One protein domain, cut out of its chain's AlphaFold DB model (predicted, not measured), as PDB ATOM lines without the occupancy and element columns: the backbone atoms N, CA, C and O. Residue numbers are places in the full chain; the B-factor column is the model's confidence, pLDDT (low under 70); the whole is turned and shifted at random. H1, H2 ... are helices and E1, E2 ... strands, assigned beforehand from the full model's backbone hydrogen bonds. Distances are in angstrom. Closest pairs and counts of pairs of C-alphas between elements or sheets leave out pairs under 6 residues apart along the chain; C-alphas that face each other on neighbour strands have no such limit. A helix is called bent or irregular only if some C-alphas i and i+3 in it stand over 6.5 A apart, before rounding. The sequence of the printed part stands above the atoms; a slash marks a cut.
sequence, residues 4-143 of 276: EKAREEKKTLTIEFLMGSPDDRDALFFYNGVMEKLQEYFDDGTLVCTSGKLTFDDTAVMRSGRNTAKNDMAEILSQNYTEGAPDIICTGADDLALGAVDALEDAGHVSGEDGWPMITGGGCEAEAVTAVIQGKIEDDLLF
ATOM      1  N   GLU A   4     292.481 223.356 104.998       96.19
ATOM      2  CA  GLU A   4     292.832 224.375 103.993       96.19
ATOM      3  C   GLU A   4     293.410 225.616 104.676       96.19
ATOM      4  O   GLU A   4     294.420 226.171 104.240       96.19
ATOM      5  N   LYS A   5     292.848 226.005 105.826       96.44
ATOM      6  CA  LYS A   5     293.434 227.057 106.658       96.44
ATOM      7  C   LYS A   5     294.811 226.662 107.201       96.44
ATOM      8  O   LYS A   5     295.716 227.497 107.204       96.44
ATOM      9  N   ALA A   6     295.002 225.415 107.639       96.69
ATOM     10  CA  ALA A   6     296.310 224.942 108.104       96.69
ATOM     11  C   ALA A   6     297.367 225.009 106.985       96.69
ATOM     12  O   ALA A   6     298.472 225.506 107.215       96.69
ATOM     13  N   ARG A   7     296.992 224.627 105.757       96.44
ATOM     14  CA  ARG A   7     297.783 224.776 104.526       96.44
ATOM     15  C   ARG A   7     298.110 226.243 104.213       96.44
ATOM     16  O   ARG A   7     299.271 226.564 103.948       96.44
ATOM     17  N   GLU A   8     297.131 227.153 104.273       96.94
ATOM     18  CA  GLU A   8     297.348 228.598 104.061       96.94
ATOM     19  C   GLU A   8     298.309 229.204 105.101       96.94
ATOM     20  O   GLU A   8     299.233 229.944 104.744       96.94
ATOM     21  N   GLU A   9     298.126 228.865 106.381       97.12
ATOM     22  CA  GLU A   9     298.974 229.305 107.500       97.12
ATOM     23  C   GLU A   9     300.334 228.578 107.544       97.12
ATOM     24  O   GLU A   9     301.264 229.042 108.209       97.12
ATOM     25  N   LYS A  10     300.478 227.479 106.789       95.31
ATOM     26  CA  LYS A  10     301.625 226.552 106.775       95.31
ATOM     27  C   LYS A  10     301.896 225.906 108.137       95.31
ATOM     28  O   LYS A  10     303.053 225.710 108.518       95.31
ATOM     29  N   LYS A  11     300.824 225.576 108.861       97.12
ATOM     30  CA  LYS A  11     300.865 224.699 110.034       97.12
ATOM     31  C   LYS A  11     300.820 223.247 109.547       97.12
ATOM     32  O   LYS A  11     299.838 222.843 108.936       97.12
ATOM     33  N   THR A  12     301.842 222.459 109.872       97.94
ATOM     34  CA  THR A  12     301.732 220.994 109.826       97.94
ATOM     35  C   THR A  12     300.901 220.510 111.015       97.94
ATOM     36  O   THR A  12     301.113 220.952 112.145       97.94
ATOM     37  N   LEU A  13     299.971 219.604 110.742       98.38
ATOM     38  CA  LEU A  13     299.123 218.891 111.687       98.38
ATOM     39  C   LEU A  13     299.542 217.418 111.731       98.38
ATOM     40  O   LEU A  13     299.943 216.846 110.715       98.38
ATOM     41  N   THR A  14     299.434 216.804 112.904       98.50
ATOM     42  CA  THR A  14     299.703 215.379 113.114       98.50
ATOM     43  C   THR A  14     298.414 214.560 113.076       98.50
ATOM     44  O   THR A  14     297.415 214.946 113.678       98.50
ATOM     45  N   ILE A  15     298.421 213.439 112.350       98.81
ATOM     46  CA  ILE A  15     297.252 212.570 112.163       98.81
ATOM     47  C   ILE A  15     297.611 211.091 112.317       98.81
ATOM     48  O   ILE A  15     298.610 210.624 111.775       98.81
ATOM     49  N   GLU A  16     296.782 210.340 113.032       98.88
ATOM     50  CA  GLU A  16     296.881 208.880 113.154       98.88
ATOM     51  C   GLU A  16     295.551 208.218 112.749       98.88
ATOM     52  O   GLU A  16     294.511 208.882 112.696       98.88
ATOM     53  N   PHE A  17     295.584 206.922 112.421       98.75
ATOM     54  CA  PHE A  17     294.493 206.234 111.718       98.75
ATOM     55  C   PHE A  17     294.118 204.877 112.328       98.75
ATOM     56  O   PHE A  17     294.998 204.077 112.645       98.75
ATOM     57  N   LEU A  18     292.812 204.592 112.408       98.56
ATOM     58  CA  LEU A  18     292.250 203.298 112.837       98.56
ATOM     59  C   LEU A  18     291.085 202.910 111.905       98.56
ATOM     60  O   LEU A  18     289.973 203.416 112.033       98.56
ATOM     61  N   MET A  19     291.335 202.038 110.927       95.88
ATOM     62  CA  MET A  19     290.576 201.984 109.661       95.88
ATOM     63  C   MET A  19     289.666 200.756 109.472       95.88
ATOM     64  O   MET A  19     289.275 200.438 108.353       95.88
ATOM     65  N   GLY A  20     289.292 200.070 110.555       93.94
ATOM     66  CA  GLY A  20     288.380 198.916 110.501       93.94
ATOM     67  C   GLY A  20     289.052 197.593 110.123       93.94
ATOM     68  O   GLY A  20     290.275 197.487 110.078       93.94
ATOM     69  N   SER A  21     288.255 196.539 109.929       94.94
ATOM     70  CA  SER A  21     288.767 195.164 109.841       94.94
ATOM     71  C   SER A  21     289.381 194.822 108.471       94.94
ATOM     72  O   SER A  21     288.740 195.057 107.451       94.94
ATOM     73  N   PRO A  22     290.554 194.155 108.398       92.81
ATOM     74  CA  PRO A  22     291.177 193.770 107.127       92.81
ATOM     75  C   PRO A  22     290.495 192.579 106.424       92.81
ATOM     76  O   PRO A  22     290.843 192.251 105.290       92.81
ATOM     77  N   ASP A  23     289.548 191.903 107.087       90.94
ATOM     78  CA  ASP A  23     288.634 190.930 106.471       90.94
ATOM     79  C   ASP A  23     287.263 191.528 106.097       90.94
ATOM     80  O   ASP A  23     286.431 190.819 105.525       90.94
ATOM     81  N   ASP A  24     287.056 192.826 106.348       90.75
ATOM     82  CA  ASP A  24     285.947 193.604 105.804       90.75
ATOM     83  C   ASP A  24     286.369 194.324 104.511       90.75
ATOM     84  O   ASP A  24     287.492 194.802 104.343       90.75
ATOM     85  N   ARG A  25     285.443 194.369 103.555       87.06
ATOM     86  CA  ARG A  25     285.642 194.968 102.237       87.06
ATOM     87  C   ARG A  25     285.212 196.433 102.199       87.06
ATOM     88  O   ARG A  25     285.692 197.166 101.332       87.06
ATOM     89  N   ASP A  26     284.336 196.838 103.112       89.44
ATOM     90  CA  ASP A  26     283.759 198.178 103.130       89.44
ATOM     91  C   ASP A  26     284.646 199.130 103.959       89.44
ATOM     92  O   ASP A  26     284.911 200.242 103.506       89.44
ATOM     93  N   ALA A  27     285.288 198.640 105.030       94.25
ATOM     94  CA  ALA A  27     286.456 199.263 105.670       94.25
ATOM     95  C   ALA A  27     287.563 199.663 104.668       94.25
ATOM     96  O   ALA A  27     288.021 200.808 104.650       94.25
ATOM     97  N   LEU A  28     287.951 198.754 103.759       93.50
ATOM     98  CA  LEU A  28     288.921 199.054 102.696       93.50
ATOM     99  C   LEU A  28     288.401 200.132 101.728       93.50
ATOM    100  O   LEU A  28     289.182 200.951 101.240       93.50
ATOM    101  N   PHE A  29     287.102 200.150 101.420       91.88
ATOM    102  CA  PHE A  29     286.510 201.174 100.555       91.88
ATOM    103  C   PHE A  29     286.536 202.556 101.228       91.88
ATOM    104  O   PHE A  29     286.970 203.526 100.606       91.88
ATOM    105  N   PHE A  30     286.174 202.625 102.514       94.44
ATOM    106  CA  PHE A  30     286.240 203.838 103.331       94.44
ATOM    107  C   PHE A  30     287.669 204.393 103.425       94.44
ATOM    108  O   PHE A  30     287.898 205.545 103.055       94.44
ATOM    109  N   TYR A  31     288.644 203.557 103.804       97.25
ATOM    110  CA  TYR A  31     290.065 203.923 103.850       97.25
ATOM    111  C   TYR A  31     290.553 204.535 102.525       97.25
ATOM    112  O   TYR A  31     291.209 205.577 102.526       97.25
ATOM    113  N   ASN A  32     290.212 203.925 101.380       95.56
ATOM    114  CA  ASN A  32     290.627 204.447 100.074       95.56
ATOM    115  C   ASN A  32     290.002 205.823  99.790       95.56
ATOM    116  O   ASN A  32     290.686 206.699  99.267       95.56
ATOM    117  N   GLY A  33     288.735 206.031 100.167       94.69
ATOM    118  CA  GLY A  33     288.057 207.323 100.050       94.69
ATOM    119  C   GLY A  33     288.687 208.412 100.923       94.69
ATOM    120  O   GLY A  33     288.940 209.512 100.432       94.69
ATOM    121  N   VAL A  34     289.009 208.098 102.183       96.56
ATOM    122  CA  VAL A  34     289.721 209.013 103.094       96.56
ATOM    123  C   VAL A  34     291.094 209.370 102.525       96.56
ATOM    124  O   VAL A  34     291.408 210.551 102.369       96.56
ATOM    125  N   MET A  35     291.896 208.374 102.142       97.69
ATOM    126  CA  MET A  35     293.242 208.617 101.619       97.69
ATOM    127  C   MET A  35     293.233 209.383 100.291       97.69
ATOM    128  O   MET A  35     294.099 210.233 100.102       97.69
ATOM    129  N   GLU A  36     292.240 209.190  99.412       97.06
ATOM    130  CA  GLU A  36     292.086 210.012  98.200       97.06
ATOM    131  C   GLU A  36     291.940 211.508  98.533       97.06
ATOM    132  O   GLU A  36     292.521 212.346  97.843       97.06
ATOM    133  N   LYS A  37     291.198 211.857  99.596       96.12
ATOM    134  CA  LYS A  37     291.002 213.259 100.011       96.12
ATOM    135  C   LYS A  37     292.163 213.821 100.825       96.12
ATOM    136  O   LYS A  37     292.439 215.013 100.729       96.12
ATOM    137  N   LEU A  38     292.850 212.992 101.612       97.81
ATOM    138  CA  LEU A  38     293.960 213.448 102.453       97.81
ATOM    139  C   LEU A  38     295.313 213.493 101.723       97.81
ATOM    140  O   LEU A  38     296.204 214.220 102.164       97.81
ATOM    141  N   GLN A  39     295.476 212.783 100.597       97.62
ATOM    142  CA  GLN A  39     296.749 212.699  99.861       97.62
ATOM    143  C   GLN A  39     297.351 214.074  99.534       97.62
ATOM    144  O   GLN A  39     298.550 214.271  99.707       97.62
ATOM    145  N   GLU A  40     296.536 215.048  99.116       97.50
ATOM    146  CA  GLU A  40     297.027 216.382  98.745       97.50
ATOM    147  C   GLU A  40     297.588 217.202  99.925       97.50
ATOM    148  O   GLU A  40     298.377 218.122  99.707       97.50
ATOM    149  N   TYR A  41     297.229 216.857 101.166       98.31
ATOM    150  CA  TYR A  41     297.764 217.469 102.387       98.31
ATOM    151  C   TYR A  41     299.005 216.728 102.912       98.31
ATOM    152  O   TYR A  41     299.853 217.331 103.568       98.31
ATOM    153  N   PHE A  42     299.156 215.435 102.603       98.19
ATOM    154  CA  PHE A  42     300.420 214.719 102.811       98.19
ATOM    155  C   PHE A  42     301.485 215.139 101.783       98.19
ATOM    156  O   PHE A  42     302.650 215.311 102.139       98.19
ATOM    157  N   ASP A  43     301.088 215.360 100.525       97.69
ATOM    158  CA  ASP A  43     301.982 215.756  99.427       97.69
ATOM    159  C   ASP A  43     302.612 217.150  99.622       97.69
ATOM    160  O   ASP A  43     303.727 217.392  99.148       97.69
ATOM    161  N   ASP A  44     301.926 218.072 100.315       97.06
ATOM    162  CA  ASP A  44     302.433 219.422 100.615       97.06
ATOM    163  C   ASP A  44     303.005 219.603 102.037       97.06
ATOM    164  O   ASP A  44     303.694 220.596 102.296       97.06
ATOM    165  N   GLY A  45     302.799 218.624 102.927       97.81
ATOM    166  CA  GLY A  45     303.279 218.634 104.312       97.81
ATOM    167  C   GLY A  45     302.362 219.339 105.319       97.81
ATOM    168  O   GLY A  45     302.802 219.630 106.436       97.81
ATOM    169  N   THR A  46     301.107 219.616 104.957       98.50
ATOM    170  CA  THR A  46     300.063 220.067 105.894       98.50
ATOM    171  C   THR A  46     299.653 218.951 106.858       98.50
ATOM    172  O   THR A  46     299.408 219.233 108.027       98.50
ATOM    173  N   LEU A  47     299.645 217.687 106.419       98.62
ATOM    174  CA  LEU A  47     299.469 216.507 107.274       98.62
ATOM    175  C   LEU A  47     300.766 215.696 107.392       98.62
ATOM    176  O   LEU A  47     301.495 215.502 106.419       98.62
ATOM    177  N   VAL A  48     301.013 215.166 108.589       98.44
ATOM    178  CA  VAL A  48     302.049 214.169 108.890       98.44
ATOM    179  C   VAL A  48     301.440 213.064 109.746       98.44
ATOM    180  O   VAL A  48     300.845 213.338 110.782       98.44
ATOM    181  N   CYS A  49     301.643 211.808 109.349       98.44
ATOM    182  CA  CYS A  49     301.446 210.667 110.238       98.44
ATOM    183  C   CYS A  49     302.767 210.381 110.954       98.44
ATOM    184  O   CYS A  49     303.780 210.115 110.303       98.44
ATOM    185  N   THR A  50     302.778 210.493 112.283       98.19
ATOM    186  CA  THR A  50     304.013 210.446 113.082       98.19
ATOM    187  C   THR A  50     304.458 209.008 113.326       98.19
ATOM    188  O   THR A  50     305.661 208.744 113.371       98.19
ATOM    189  N   SER A  51     303.510 208.068 113.423       98.12
ATOM    190  CA  SER A  51     303.798 206.626 113.404       98.12
ATOM    191  C   SER A  51     304.283 206.127 112.038       98.12
ATOM    192  O   SER A  51     305.032 205.153 111.960       98.12
ATOM    193  N   GLY A  52     303.875 206.798 110.957       97.88
ATOM    194  CA  GLY A  52     304.072 206.346 109.581       97.88
ATOM    195  C   GLY A  52     303.149 205.196 109.156       97.88
ATOM    196  O   GLY A  52     303.307 204.708 108.036       97.88
ATOM    197  N   LYS A  53     302.193 204.777 110.005       97.44
ATOM    198  CA  LYS A  53     301.145 203.794 109.680       97.44
ATOM    199  C   LYS A  53     300.169 204.427 108.675       97.44
ATOM    200  O   LYS A  53     299.184 205.053 109.053       97.44
ATOM    201  N   LEU A  54     300.497 204.321 107.385       96.50
ATOM    202  CA  LEU A  54     299.785 204.985 106.281       96.50
ATOM    203  C   LEU A  54     299.141 204.024 105.275       96.50
ATOM    204  O   LEU A  54     298.419 204.491 104.399       96.50
ATOM    205  N   THR A  55     299.398 202.712 105.349       97.31
ATOM    206  CA  THR A  55     298.690 201.734 104.508       97.31
ATOM    207  C   THR A  55     297.480 201.148 105.234       97.31
ATOM    208  O   THR A  55     297.402 201.187 106.462       97.31
ATOM    209  N   PHE A  56     296.542 200.551 104.492       96.75
ATOM    210  CA  PHE A  56     295.429 199.812 105.098       96.75
ATOM    211  C   PHE A  56     295.941 198.680 106.005       96.75
ATOM    212  O   PHE A  56     295.479 198.553 107.130       96.75
ATOM    213  N   ASP A  57     296.967 197.934 105.578       96.06
ATOM    214  CA  ASP A  57     297.563 196.853 106.379       96.06
ATOM    215  C   ASP A  57     298.196 197.358 107.699       96.06
ATOM    216  O   ASP A  57     298.228 196.611 108.675       96.06
ATOM    217  N   ASP A  58     298.676 198.611 107.752       95.62
ATOM    218  CA  ASP A  58     299.225 199.232 108.974       95.62
ATOM    219  C   ASP A  58     298.148 199.815 109.909       95.62
ATOM    220  O   ASP A  58     298.412 200.032 111.093       95.62
ATOM    221  N   THR A  59     296.966 200.134 109.371       96.75
ATOM    222  CA  THR A  59     295.908 200.917 110.047       96.75
ATOM    223  C   THR A  59     294.636 200.113 110.330       96.75
ATOM    224  O   THR A  59     293.759 200.579 111.058       96.75
ATOM    225  N   ALA A  60     294.519 198.904 109.777       96.50
ATOM    226  CA  ALA A  60     293.363 198.037 109.942       96.50
ATOM    227  C   ALA A  60     293.339 197.348 111.321       96.50
ATOM    228  O   ALA A  60     294.219 196.563 111.679       96.50
ATOM    229  N   VAL A  61     292.267 197.587 112.075       96.81
ATOM    230  CA  VAL A  61     292.038 197.023 113.409       96.81
ATOM    231  C   VAL A  61     291.213 195.746 113.278       96.81
ATOM    232  O   VAL A  61     290.036 195.770 112.920       96.81
ATOM    233  N   MET A  62     291.821 194.597 113.579       92.81
ATOM    234  CA  MET A  62     291.195 193.279 113.408       92.81
ATOM    235  C   MET A  62     289.858 193.164 114.169       92.81
ATOM    236  O   MET A  62     289.821 193.256 115.397       92.81
ATOM    237  N   ARG A  63     288.774 192.876 113.430       92.00
ATOM    238  CA  ARG A  63     287.360 192.830 113.873       92.00
ATOM    239  C   ARG A  63     286.760 194.177 114.288       92.00
ATOM    240  O   ARG A  63     285.728 194.175 114.948       92.00
ATOM    241  N   SER A  64     287.409 195.287 113.939       92.94
ATOM    242  CA  SER A  64     287.049 196.652 114.344       92.94
ATOM    243  C   SER A  64     286.899 196.855 115.866       92.94
ATOM    244  O   SER A  64     286.232 197.784 116.291       92.94
ATOM    245  N   GLY A  65     287.486 195.983 116.698       95.75
ATOM    246  CA  GLY A  65     287.155 195.916 118.126       95.75
ATOM    247  C   GLY A  65     287.901 196.922 119.008       95.75
ATOM    248  O   GLY A  65     289.136 196.949 119.005       95.75
ATOM    249  N   ARG A  66     287.165 197.641 119.861       97.88
ATOM    250  CA  ARG A  66     287.637 198.691 120.788       97.88
ATOM    251  C   ARG A  66     288.865 198.357 121.609       97.88
ATOM    252  O   ARG A  66     289.788 199.159 121.689       97.88
ATOM    253  N   ASN A  67     288.943 197.161 122.195       98.00
ATOM    254  CA  ASN A  67     290.125 196.778 122.978       98.00
ATOM    255  C   ASN A  67     291.380 196.616 122.092       98.00
ATOM    256  O   ASN A  67     292.492 196.809 122.581       98.00
ATOM    257  N   THR A  68     291.239 196.254 120.815       97.81
ATOM    258  CA  THR A  68     292.373 196.217 119.880       97.81
ATOM    259  C   THR A  68     292.772 197.648 119.522       97.81
ATOM    260  O   THR A  68     293.913 198.021 119.768       97.81
ATOM    261  N   ALA A  69     291.806 198.484 119.122       98.50
ATOM    262  CA  ALA A  69     292.016 199.910 118.849       98.50
ATOM    263  C   ALA A  69     292.705 200.653 120.009       98.50
ATOM    264  O   ALA A  69     293.674 201.374 119.790       98.50
ATOM    265  N   LYS A  70     292.267 200.415 121.253       98.69
ATOM    266  CA  LYS A  70     292.880 200.973 122.467       98.69
ATOM    267  C   LYS A  70     294.350 200.574 122.608       98.69
ATOM    268  O   LYS A  70     295.182 201.419 122.928       98.69
ATOM    269  N   ASN A  71     294.684 199.305 122.369       98.31
ATOM    270  CA  ASN A  71     296.068 198.831 122.433       98.31
ATOM    271  C   ASN A  71     296.928 199.441 121.315       98.31
ATOM    272  O   ASN A  71     298.052 199.862 121.581       98.31
ATOM    273  N   ASP A  72     296.401 199.508 120.092       98.12
ATOM    274  CA  ASP A  72     297.118 200.027 118.922       98.12
ATOM    275  C   ASP A  72     297.359 201.542 119.043       98.12
ATOM    276  O   ASP A  72     298.451 202.031 118.744       98.12
ATOM    277  N   MET A  73     296.376 202.285 119.566       98.62
ATOM    278  CA  MET A  73     296.506 203.713 119.868       98.62
ATOM    279  C   MET A  73     297.463 203.958 121.041       98.62
ATOM    280  O   MET A  73     298.314 204.842 120.957       98.62
ATOM    281  N   ALA A  74     297.399 203.152 122.108       98.44
ATOM    282  CA  ALA A  74     298.352 203.230 123.217       98.44
ATOM    283  C   ALA A  74     299.793 202.903 122.775       98.44
ATOM    284  O   ALA A  74     300.738 203.529 123.260       98.44
ATOM    285  N   GLU A  75     299.979 201.980 121.820       98.25
ATOM    286  CA  GLU A  75     301.276 201.747 121.181       98.25
ATOM    287  C   GLU A  75     301.771 203.028 120.495       98.25
ATOM    288  O   GLU A  75     302.859 203.506 120.827       98.25
ATOM    289  N   ILE A  76     300.968 203.603 119.592       98.38
ATOM    290  CA  ILE A  76     301.307 204.818 118.831       98.38
ATOM    291  C   ILE A  76     301.631 205.987 119.771       98.38
ATOM    292  O   ILE A  76     302.675 206.622 119.617       98.38
ATOM    293  N   LEU A  77     300.803 206.239 120.791       98.38
ATOM    294  CA  LEU A  77     301.073 207.269 121.801       98.38
ATOM    295  C   LEU A  77     302.430 207.024 122.483       98.38
ATOM    296  O   LEU A  77     303.284 207.910 122.504       98.38
ATOM    297  N   SER A  78     302.688 205.797 122.950       97.50
ATOM    298  CA  SER A  78     303.932 205.456 123.658       97.50
ATOM    299  C   SER A  78     305.208 205.524 122.804       97.50
ATOM    300  O   SER A  78     306.291 205.749 123.350       97.50
ATOM    301  N   GLN A  79     305.104 205.319 121.484       97.69
ATOM    302  CA  GLN A  79     306.248 205.301 120.563       97.69
ATOM    303  C   GLN A  79     306.497 206.654 119.881       97.69
ATOM    304  O   GLN A  79     307.651 206.976 119.587       97.69
ATOM    305  N   ASN A  80     305.445 207.439 119.636       98.06
ATOM    306  CA  ASN A  80     305.497 208.630 118.784       98.06
ATOM    307  C   ASN A  80     305.150 209.940 119.511       98.06
ATOM    308  O   ASN A  80     305.636 210.992 119.097       98.06
ATOM    309  N   TYR A  81     304.383 209.890 120.606       97.12
ATOM    310  CA  TYR A  81     303.853 211.063 121.310       97.12
ATOM    311  C   TYR A  81     304.295 211.076 122.783       97.12
ATOM    312  O   TYR A  81     303.501 210.981 123.713       97.12
ATOM    313  N   THR A  82     305.608 211.204 123.017       88.69
ATOM    314  CA  THR A  82     306.170 211.278 124.384       88.69
ATOM    315  C   THR A  82     305.833 212.578 125.126       88.69
ATOM    316  O   THR A  82     306.038 212.663 126.334       88.69
ATOM    317  N   GLU A  83     305.371 213.598 124.402       87.19
ATOM    318  CA  GLU A  83     304.860 214.869 124.917       87.19
ATOM    319  C   GLU A  83     303.624 215.247 124.079       87.19
ATOM    320  O   GLU A  83     303.755 215.503 122.883       87.19
ATOM    321  N   GLY A  84     302.433 215.279 124.688       93.00
ATOM    322  CA  GLY A  84     301.174 215.576 123.989       93.00
ATOM    323  C   GLY A  84     300.533 214.368 123.290       93.00
ATOM    324  O   GLY A  84     300.827 213.225 123.618       93.00
ATOM    325  N   ALA A  85     299.625 214.652 122.359       97.56
ATOM    326  CA  ALA A  85     298.845 213.709 121.551       97.56
ATOM    327  C   ALA A  85     298.862 214.186 120.075       97.56
ATOM    328  O   ALA A  85     299.330 215.303 119.824       97.56
ATOM    329  N   PRO A  86     298.388 213.392 119.092       98.19
ATOM    330  CA  PRO A  86     298.156 213.893 117.733       98.19
ATOM    331  C   PRO A  86     297.171 215.078 117.690       98.19
ATOM    332  O   PRO A  86     296.356 215.247 118.593       98.19
ATOM    333  N   ASP A  87     297.195 215.877 116.616       98.31
ATOM    334  CA  ASP A  87     296.154 216.883 116.346       98.31
ATOM    335  C   ASP A  87     294.828 216.207 115.919       98.31
ATOM    336  O   ASP A  87     293.748 216.736 116.189       98.31
ATOM    337  N   ILE A  88     294.903 215.056 115.229       98.69
ATOM    338  CA  ILE A  88     293.765 214.332 114.634       98.69
ATOM    339  C   ILE A  88     293.919 212.809 114.823       98.69
ATOM    340  O   ILE A  88     294.994 212.252 114.593       98.69
ATOM    341  N   ILE A  89     292.832 212.109 115.154       98.75
ATOM    342  CA  ILE A  89     292.712 210.646 115.061       98.75
ATOM    343  C   ILE A  89     291.512 210.326 114.166       98.75
ATOM    344  O   ILE A  89     290.360 210.450 114.579       98.75
ATOM    345  N   CYS A  90     291.774 209.923 112.925       98.62
ATOM    346  CA  CYS A  90     290.718 209.585 111.975       98.62
ATOM    347  C   CYS A  90     290.417 208.083 112.052       98.62
ATOM    348  O   CYS A  90     291.291 207.248 111.790       98.62
ATOM    349  N   THR A  91     289.185 207.733 112.423       98.62
ATOM    350  CA  THR A  91     288.746 206.336 112.529       98.62
ATOM    351  C   THR A  91     287.626 206.005 111.551       98.62
ATOM    352  O   THR A  91     286.935 206.896 111.059       98.62
ATOM    353  N   GLY A  92     287.482 204.715 111.240       96.75
ATOM    354  CA  GLY A  92     286.438 204.190 110.355       96.75
ATOM    355  C   GLY A  92     285.268 203.494 111.057       96.75
ATOM    356  O   GLY A  92     284.477 202.863 110.362       96.75
ATOM    357  N   ALA A  93     285.188 203.531 112.395       97.25
ATOM    358  CA  ALA A  93     284.057 202.994 113.161       97.25
ATOM    359  C   ALA A  93     284.055 203.479 114.622       97.25
ATOM    360  O   ALA A  93     285.112 203.645 115.230       97.25
ATOM    361  N   ASP A  94     282.872 203.593 115.222       98.19
ATOM    362  CA  ASP A  94     282.657 204.084 116.595       98.19
ATOM    363  C   ASP A  94     283.459 203.353 117.674       98.19
ATOM    364  O   ASP A  94     284.102 203.980 118.516       98.19
ATOM    365  N   ASP A  95     283.485 202.020 117.622       98.25
ATOM    366  CA  ASP A  95     284.224 201.179 118.571       98.25
ATOM    367  C   ASP A  95     285.747 201.478 118.508       98.25
ATOM    368  O   ASP A  95     286.469 201.341 119.497       98.25
ATOM    369  N   LEU A  96     286.247 201.991 117.372       98.69
ATOM    370  CA  LEU A  96     287.634 202.443 117.191       98.69
ATOM    371  C   LEU A  96     287.865 203.842 117.766       98.69
ATOM    372  O   LEU A  96     288.871 204.053 118.446       98.69
ATOM    373  N   ALA A  97     286.939 204.777 117.531       98.81
ATOM    374  CA  ALA A  97     286.974 206.119 118.113       98.81
ATOM    375  C   ALA A  97     286.932 206.053 119.646       98.81
ATOM    376  O   ALA A  97     287.792 206.622 120.319       98.81
ATOM    377  N   LEU A  98     286.007 205.268 120.202       98.81
ATOM    378  CA  LEU A  98     285.907 204.996 121.636       98.81
ATOM    379  C   LEU A  98     287.163 204.285 122.174       98.81
ATOM    380  O   LEU A  98     287.622 204.596 123.269       98.81
ATOM    381  N   GLY A  99     287.786 203.396 121.392       98.75
ATOM    382  CA  GLY A  99     289.077 202.793 121.741       98.75
ATOM    383  C   GLY A  99     290.229 203.803 121.803       98.75
ATOM    384  O   GLY A  99     291.080 203.711 122.689       98.75
ATOM    385  N   ALA A 100     290.244 204.797 120.911       98.81
ATOM    386  CA  ALA A 100     291.212 205.889 120.947       98.81
ATOM    387  C   ALA A 100     290.976 206.833 122.141       98.81
ATOM    388  O   ALA A 100     291.932 207.170 122.839       98.81
ATOM    389  N   VAL A 101     289.716 207.185 122.433       98.81
ATOM    390  CA  VAL A 101     289.313 207.919 123.648       98.81
ATOM    391  C   VAL A 101     289.806 207.193 124.902       98.81
ATOM    392  O   VAL A 101     290.508 207.785 125.723       98.81
ATOM    393  N   ASP A 102     289.522 205.892 125.021       98.75
ATOM    394  CA  ASP A 102     289.952 205.073 126.155       98.75
ATOM    395  C   ASP A 102     291.490 205.026 126.307       98.75
ATOM    396  O   ASP A 102     291.988 204.820 127.417       98.75
ATOM    397  N   ALA A 103     292.256 205.134 125.213       98.62
ATOM    398  CA  ALA A 103     293.723 205.128 125.225       98.62
ATOM    399  C   ALA A 103     294.311 206.484 125.645       98.62
ATOM    400  O   ALA A 103     295.305 206.526 126.371       98.62
ATOM    401  N   LEU A 104     293.685 207.583 125.217       98.56
ATOM    402  CA  LEU A 104     294.046 208.946 125.610       98.56
ATOM    403  C   LEU A 104     293.800 209.173 127.108       98.56
ATOM    404  O   LEU A 104     294.670 209.710 127.793       98.56
ATOM    405  N   GLU A 105     292.660 208.712 127.632       97.69
ATOM    406  CA  GLU A 105     292.336 208.820 129.061       97.69
ATOM    407  C   GLU A 105     293.264 207.946 129.931       97.69
ATOM    408  O   GLU A 105     293.758 208.422 130.956       97.69
ATOM    409  N   ASP A 106     293.609 206.722 129.501       97.81
ATOM    410  CA  ASP A 106     294.622 205.881 130.173       97.81
ATOM    411  C   ASP A 106     296.026 206.519 130.164       97.81
ATOM    412  O   ASP A 106     296.794 206.342 131.114       97.81
ATOM    413  N   ALA A 107     296.374 207.262 129.106       96.62
ATOM    414  CA  ALA A 107     297.626 208.015 129.003       96.62
ATOM    415  C   ALA A 107     297.621 209.328 129.821       96.62
ATOM    416  O   ALA A 107     298.677 209.932 130.019       96.62
ATOM    417  N   GLY A 108     296.464 209.741 130.350       95.62
ATOM    418  CA  GLY A 108     296.307 210.925 131.199       95.62
ATOM    419  C   GLY A 108     295.941 212.216 130.462       95.62
ATOM    420  O   GLY A 108     296.058 213.288 131.055       95.62
ATOM    421  N   HIS A 109     295.497 212.135 129.204       95.94
ATOM    422  CA  HIS A 109     294.849 213.257 128.521       95.94
ATOM    423  C   HIS A 109     293.407 213.420 129.016       95.94
ATOM    424  O   HIS A 109     292.758 212.453 129.413       95.94
ATOM    425  N   VAL A 110     292.895 214.650 128.976       94.31
ATOM    426  CA  VAL A 110     291.551 215.000 129.452       94.31
ATOM    427  C   VAL A 110     290.797 215.701 128.326       94.31
ATOM    428  O   VAL A 110     291.299 216.670 127.756       94.31
ATOM    429  N   SER A 111     289.596 215.218 127.997       92.62
ATOM    430  CA  SER A 111     288.757 215.867 126.985       92.62
ATOM    431  C   SER A 111     288.371 217.290 127.409       92.62
ATOM    432  O   SER A 111     288.081 217.553 128.579       92.62
ATOM    433  N   GLY A 112     288.400 218.213 126.447       89.88
ATOM    434  CA  GLY A 112     288.172 219.642 126.663       89.88
ATOM    435  C   GLY A 112     289.378 220.434 127.191       89.88
ATOM    436  O   GLY A 112     289.253 221.647 127.361       89.88
ATOM    437  N   GLU A 113     290.535 219.803 127.433       93.25
ATOM    438  CA  GLU A 113     291.799 220.509 127.706       93.25
ATOM    439  C   GLU A 113     292.625 220.757 126.424       93.25
ATOM    440  O   GLU A 113     292.453 220.089 125.399       93.25
ATOM    441  N   ASP A 114     293.539 221.736 126.477       89.19
ATOM    442  CA  ASP A 114     294.443 222.074 125.368       89.19
ATOM    443  C   ASP A 114     295.302 220.855 124.975       89.19
ATOM    444  O   ASP A 114     296.189 220.438 125.721       89.19
ATOM    445  N   GLY A 115     295.079 220.319 123.770       91.94
ATOM    446  CA  GLY A 115     295.811 219.162 123.240       91.94
ATOM    447  C   GLY A 115     295.025 217.847 123.200       91.94
ATOM    448  O   GLY A 115     295.627 216.812 122.924       91.94
ATOM    449  N   TRP A 116     293.709 217.864 123.438       97.56
ATOM    450  CA  TRP A 116     292.837 216.769 123.001       97.56
ATOM    451  C   TRP A 116     292.738 216.741 121.455       97.56
ATOM    452  O   TRP A 116     292.573 217.809 120.854       97.56
ATOM    453  N   PRO A 117     292.854 215.572 120.791       98.00
ATOM    454  CA  PRO A 117     292.746 215.459 119.334       98.00
ATOM    455  C   PRO A 117     291.318 215.676 118.820       98.00
ATOM    456  O   PRO A 117     290.342 215.361 119.498       98.00
ATOM    457  N   MET A 118     291.193 216.085 117.556       98.06
ATOM    458  CA  MET A 118     289.964 215.857 116.789       98.06
ATOM    459  C   MET A 118     289.840 214.351 116.506       98.06
ATOM    460  O   MET A 118     290.696 213.798 115.819       98.06
ATOM    461  N   ILE A 119     288.793 213.690 117.005       98.75
ATOM    462  CA  ILE A 119     288.526 212.263 116.745       98.75
ATOM    463  C   ILE A 119     287.278 212.136 115.866       98.75
ATOM    464  O   ILE A 119     286.281 212.794 116.161       98.75
ATOM    465  N   THR A 120     287.325 211.296 114.824       98.38
ATOM    466  CA  THR A 120     286.167 210.988 113.957       98.38
ATOM    467  C   THR A 120     285.577 209.611 114.282       98.38
ATOM    468  O   THR A 120     286.328 208.643 114.451       98.38
ATOM    469  N   GLY A 121     284.251 209.520 114.349       97.50
ATOM    470  CA  GLY A 121     283.463 208.291 114.489       97.50
ATOM    471  C   GLY A 121     283.002 207.704 113.150       97.50
ATOM    472  O   GLY A 121     283.465 208.098 112.077       97.50
ATOM    473  N   GLY A 122     282.087 206.741 113.216       96.50
ATOM    474  CA  GLY A 122     281.502 206.073 112.062       96.50
ATOM    475  C   GLY A 122     280.500 204.993 112.464       96.50
ATOM    476  O   GLY A 122     280.835 203.806 112.472       96.50
ATOM    477  N   GLY A 123     279.266 205.398 112.737       95.00
ATOM    478  CA  GLY A 123     278.143 204.494 112.991       95.00
ATOM    479  C   GLY A 123     276.957 205.165 113.680       95.00
ATOM    480  O   GLY A 123     275.813 204.748 113.459       95.00
ATOM    481  N   CYS A 124     277.217 206.221 114.453       97.44
ATOM    482  CA  CYS A 124     276.270 206.833 115.379       97.44
ATOM    483  C   CYS A 124     275.669 205.823 116.367       97.44
ATOM    484  O   CYS A 124     274.474 205.874 116.659       97.44
ATOM    485  N   GLU A 125     276.483 204.904 116.895       96.94
ATOM    486  CA  GLU A 125     276.130 204.086 118.054       96.94
ATOM    487  C   GLU A 125     275.987 204.956 119.314       96.94
ATOM    488  O   GLU A 125     276.720 205.921 119.526       96.94
ATOM    489  N   ALA A 126     275.055 204.599 120.199       97.44
ATOM    490  CA  ALA A 126     274.629 205.461 121.304       97.44
ATOM    491  C   ALA A 126     275.763 205.926 122.247       97.44
ATOM    492  O   ALA A 126     275.729 207.065 122.717       97.44
ATOM    493  N   GLU A 127     276.793 205.104 122.502       98.12
ATOM    494  CA  GLU A 127     277.956 205.532 123.301       98.12
ATOM    495  C   GLU A 127     278.842 206.537 122.543       98.12
ATOM    496  O   GLU A 127     279.324 207.493 123.150       98.12
ATOM    497  N   ALA A 128     279.008 206.385 121.223       98.31
ATOM    498  CA  ALA A 128     279.749 207.336 120.392       98.31
ATOM    499  C   ALA A 128     278.996 208.663 120.246       98.31
ATOM    500  O   ALA A 128     279.588 209.714 120.471       98.31
ATOM    501  N   VAL A 129     277.676 208.633 120.035       98.38
ATOM    502  CA  VAL A 129     276.832 209.842 120.061       98.38
ATOM    503  C   VAL A 129     276.911 210.531 121.432       98.38
ATOM    504  O   VAL A 129     277.101 211.746 121.500       98.38
ATOM    505  N   THR A 130     276.882 209.771 122.534       98.31
ATOM    506  CA  THR A 130     277.112 210.319 123.888       98.31
ATOM    507  C   THR A 130     278.502 210.964 124.008       98.31
ATOM    508  O   THR A 130     278.651 212.011 124.641       98.31
ATOM    509  N   ALA A 131     279.530 210.374 123.392       98.31
ATOM    510  CA  ALA A 131     280.894 210.903 123.370       98.31
ATOM    511  C   ALA A 131     281.050 212.152 122.475       98.31
ATOM    512  O   ALA A 131     281.826 213.039 122.835       98.31
ATOM    513  N   VAL A 132     280.282 212.278 121.383       98.31
ATOM    514  CA  VAL A 132     280.152 213.504 120.568       98.31
ATOM    515  C   VAL A 132     279.489 214.620 121.382       98.31
ATOM    516  O   VAL A 132     280.025 215.721 121.473       98.31
ATOM    517  N   ILE A 133     278.385 214.328 122.080       97.31
ATOM    518  CA  ILE A 133     277.703 215.280 122.980       97.31
ATOM    519  C   ILE A 133     278.629 215.749 124.121       97.31
ATOM    520  O   ILE A 133     278.539 216.889 124.580       97.31
ATOM    521  N   GLN A 134     279.548 214.890 124.573       96.88
ATOM    522  CA  GLN A 134     280.590 215.227 125.553       96.88
ATOM    523  C   GLN A 134     281.823 215.936 124.955       96.88
ATOM    524  O   GLN A 134     282.715 216.311 125.715       96.88
ATOM    525  N   GLY A 135     281.914 216.105 123.632       96.31
ATOM    526  CA  GLY A 135     283.080 216.684 122.954       96.31
ATOM    527  C   GLY A 135     284.348 215.822 123.018       96.31
ATOM    528  O   GLY A 135     285.451 216.345 122.893       96.31
ATOM    529  N   LYS A 136     284.224 214.508 123.259       98.19
ATOM    530  CA  LYS A 136     285.346 213.552 123.177       98.19
ATOM    531  C   LYS A 136     285.637 213.131 121.734       98.19
ATOM    532  O   LYS A 136     286.794 212.903 121.393       98.19
ATOM    533  N   ILE A 137     284.586 213.032 120.924       98.56
ATOM    534  CA  ILE A 137     284.601 212.827 119.470       98.56
ATOM    535  C   ILE A 137     284.088 214.138 118.845       98.56
ATOM    536  O   ILE A 137     283.212 214.772 119.433       98.56
ATOM    537  N   GLU A 138     284.654 214.590 117.721       97.81
ATOM    538  CA  GLU A 138     284.228 215.847 117.070       97.81
ATOM    539  C   GLU A 138     283.053 215.616 116.111       97.81
ATOM    540  O   GLU A 138     282.076 216.365 116.151       97.81
ATOM    541  N   ASP A 139     283.129 214.562 115.295       96.81
ATOM    542  CA  ASP A 139     282.103 214.193 114.319       96.81
ATOM    543  C   ASP A 139     281.959 212.670 114.146       96.81
ATOM    544  O   ASP A 139     282.834 211.896 114.532       96.81
ATOM    545  N   ASP A 140     280.819 212.237 113.604       98.25
ATOM    546  CA  ASP A 140     280.421 210.840 113.384       98.25
ATOM    547  C   ASP A 140     279.624 210.726 112.062       98.25
ATOM    548  O   ASP A 140     279.055 211.706 111.576       98.25
ATOM    549  N   LEU A 141     279.588 209.545 111.443       97.25
ATOM    550  CA  LEU A 141     278.911 209.282 110.171       97.25
ATOM    551  C   LEU A 141     277.706 208.357 110.372       97.25
ATOM    552  O   LEU A 141     277.848 207.147 110.546       97.25
ATOM    553  N   LEU A 142     276.500 208.919 110.269       96.81
ATOM    554  CA  LEU A 142     275.254 208.162 110.329       96.81
ATOM    555  C   LEU A 142     275.002 207.428 109.008       96.81
ATOM    556  O   LEU A 142     274.673 208.035 107.981       96.81
ATOM    557  N   PHE A 143     275.049 206.100 109.074       93.00
ATOM    558  CA  PHE A 143     274.597 205.195 108.020       93.00
ATOM    559  C   PHE A 143     273.167 204.715 108.335       93.00
ATOM    560  O   PHE A 143     272.979 203.631 108.892       93.00
TER     561      PHE A 143
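AT A GLANCE: This is residues 4 to 143 of the 276 residues of the protein "Peripla_BP_4 domain-containing protein" of Ruminococcus sp. SR1/5 (UniProt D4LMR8). A small parallel sheet of three strands, E1 E2 E3, lies in the middle of a rounded body; helices H4 and H5 pack together over one of its faces, and the long, kinked helix H2, apart from both, only grazes the sheet. Past the edge strand E3, helix H6 and the short strand E4 make a small side group, while helix H1 lies out beyond the first residue of E1. The printed part has 140 residues with six named helices and four named strands, in the order H1 E1 H2 H3 H4 E2 H5 E3 H6 E4, and its class is mixed, helices and strands. The whole is compact, with a radius of gyration of the C-alphas of 14.0 A and spans of 37 by 34 by 28 A.

HOW THE PARTS SIT: H1, residues 4 to 9, is not on the sheet. The sheet begins with E1, residues 13 to 18, an edge strand. H2, residues 25 to 44, only grazes the sheet with its residues 30 to 42; it is close to H1 but not clearly touching, the closest C-alphas being those of Arg 7 and Tyr 41, 7.6 A apart. H2 has a kink of 44 degrees near residue 37 and is irregular, though only just: C-alphas 37 and 40 are 6.9 A apart. After it, residues 47 to 48 make a short parallel pairing with residues 13 to 14 of E1. H3, residues 56 to 59, only grazes the sheet. H4, residues 66 to 80, is on the sheet, with 14 pairs of C-alphas within 10 A. E2, residues 88 to 91, is the inner strand and parallel to E1 at 20 degrees; N 90 and O 16 are within hydrogen-bond range at 2.9 A. E1 and E2, with H2 H3 H4 between them, form a strand-helix-strand unit, two parallel neighbour strands joined through helices. H5, residues 94 to 107, touches H4, the closest C-alphas being those of Lys 70 and Gly 99, 4.3 A apart, at a steep tilt of 47 degrees, the same way. H4 and H5 on one face of the sheet give two layers, helices over strands. H5 has a height over the sheet of 9.9 A and lies over E2 but only just not over E3, with 8 of its C-alphas falling on E2 and 2 on E3; it runs along the strands, at 18 degrees to E2 on the local plane. E3, residues 118 to 120, is the other edge strand, parallel to E2 at 9 degrees, with N 89 and O 118 at 2.8 A; E2, H5 and E3 form a second such unit, with a right-handed crossover. H6, residues 126 to 133, touches H5 through residues 94 to 98 of H5 alone, the closest C-alphas being those of Asp 94 and Ala 128, 5.8 A apart, at a steep tilt of 61 degrees. E4, residues 139 to 142, pairs with no named strand; the C-alphas of Thr 120 and Asp 139 are the closest of E3 and E4, 5.2 A apart. In H1, H4, H5 and H6 every O i to N i+4 pair is within hydrogen-bond range, in H2 13 of 16 are, and H3 is too short for such a pair.

IN THESE COORDINATES: H1 begins at C-alpha 4, (292.832, 224.375, 103.993). From first to last C-alpha, E1 measures 17.1 A, H2 29.7 A, H4 20.5 A and H5 19.8 A. H2 begins at C-alpha 25, (285.642, 194.968, 102.237), and E4 ends at C-alpha 142, (275.254, 208.162, 110.329).

THE WHOLE: The C-alphas farthest apart are those of Glu 9 and Asp 23, 39.8 A. The printed part has no cut, and its one long link, H2 to H3, has 11 residues. The mean pLDDT of the printed part is 96.6, and no printed residue is under 70.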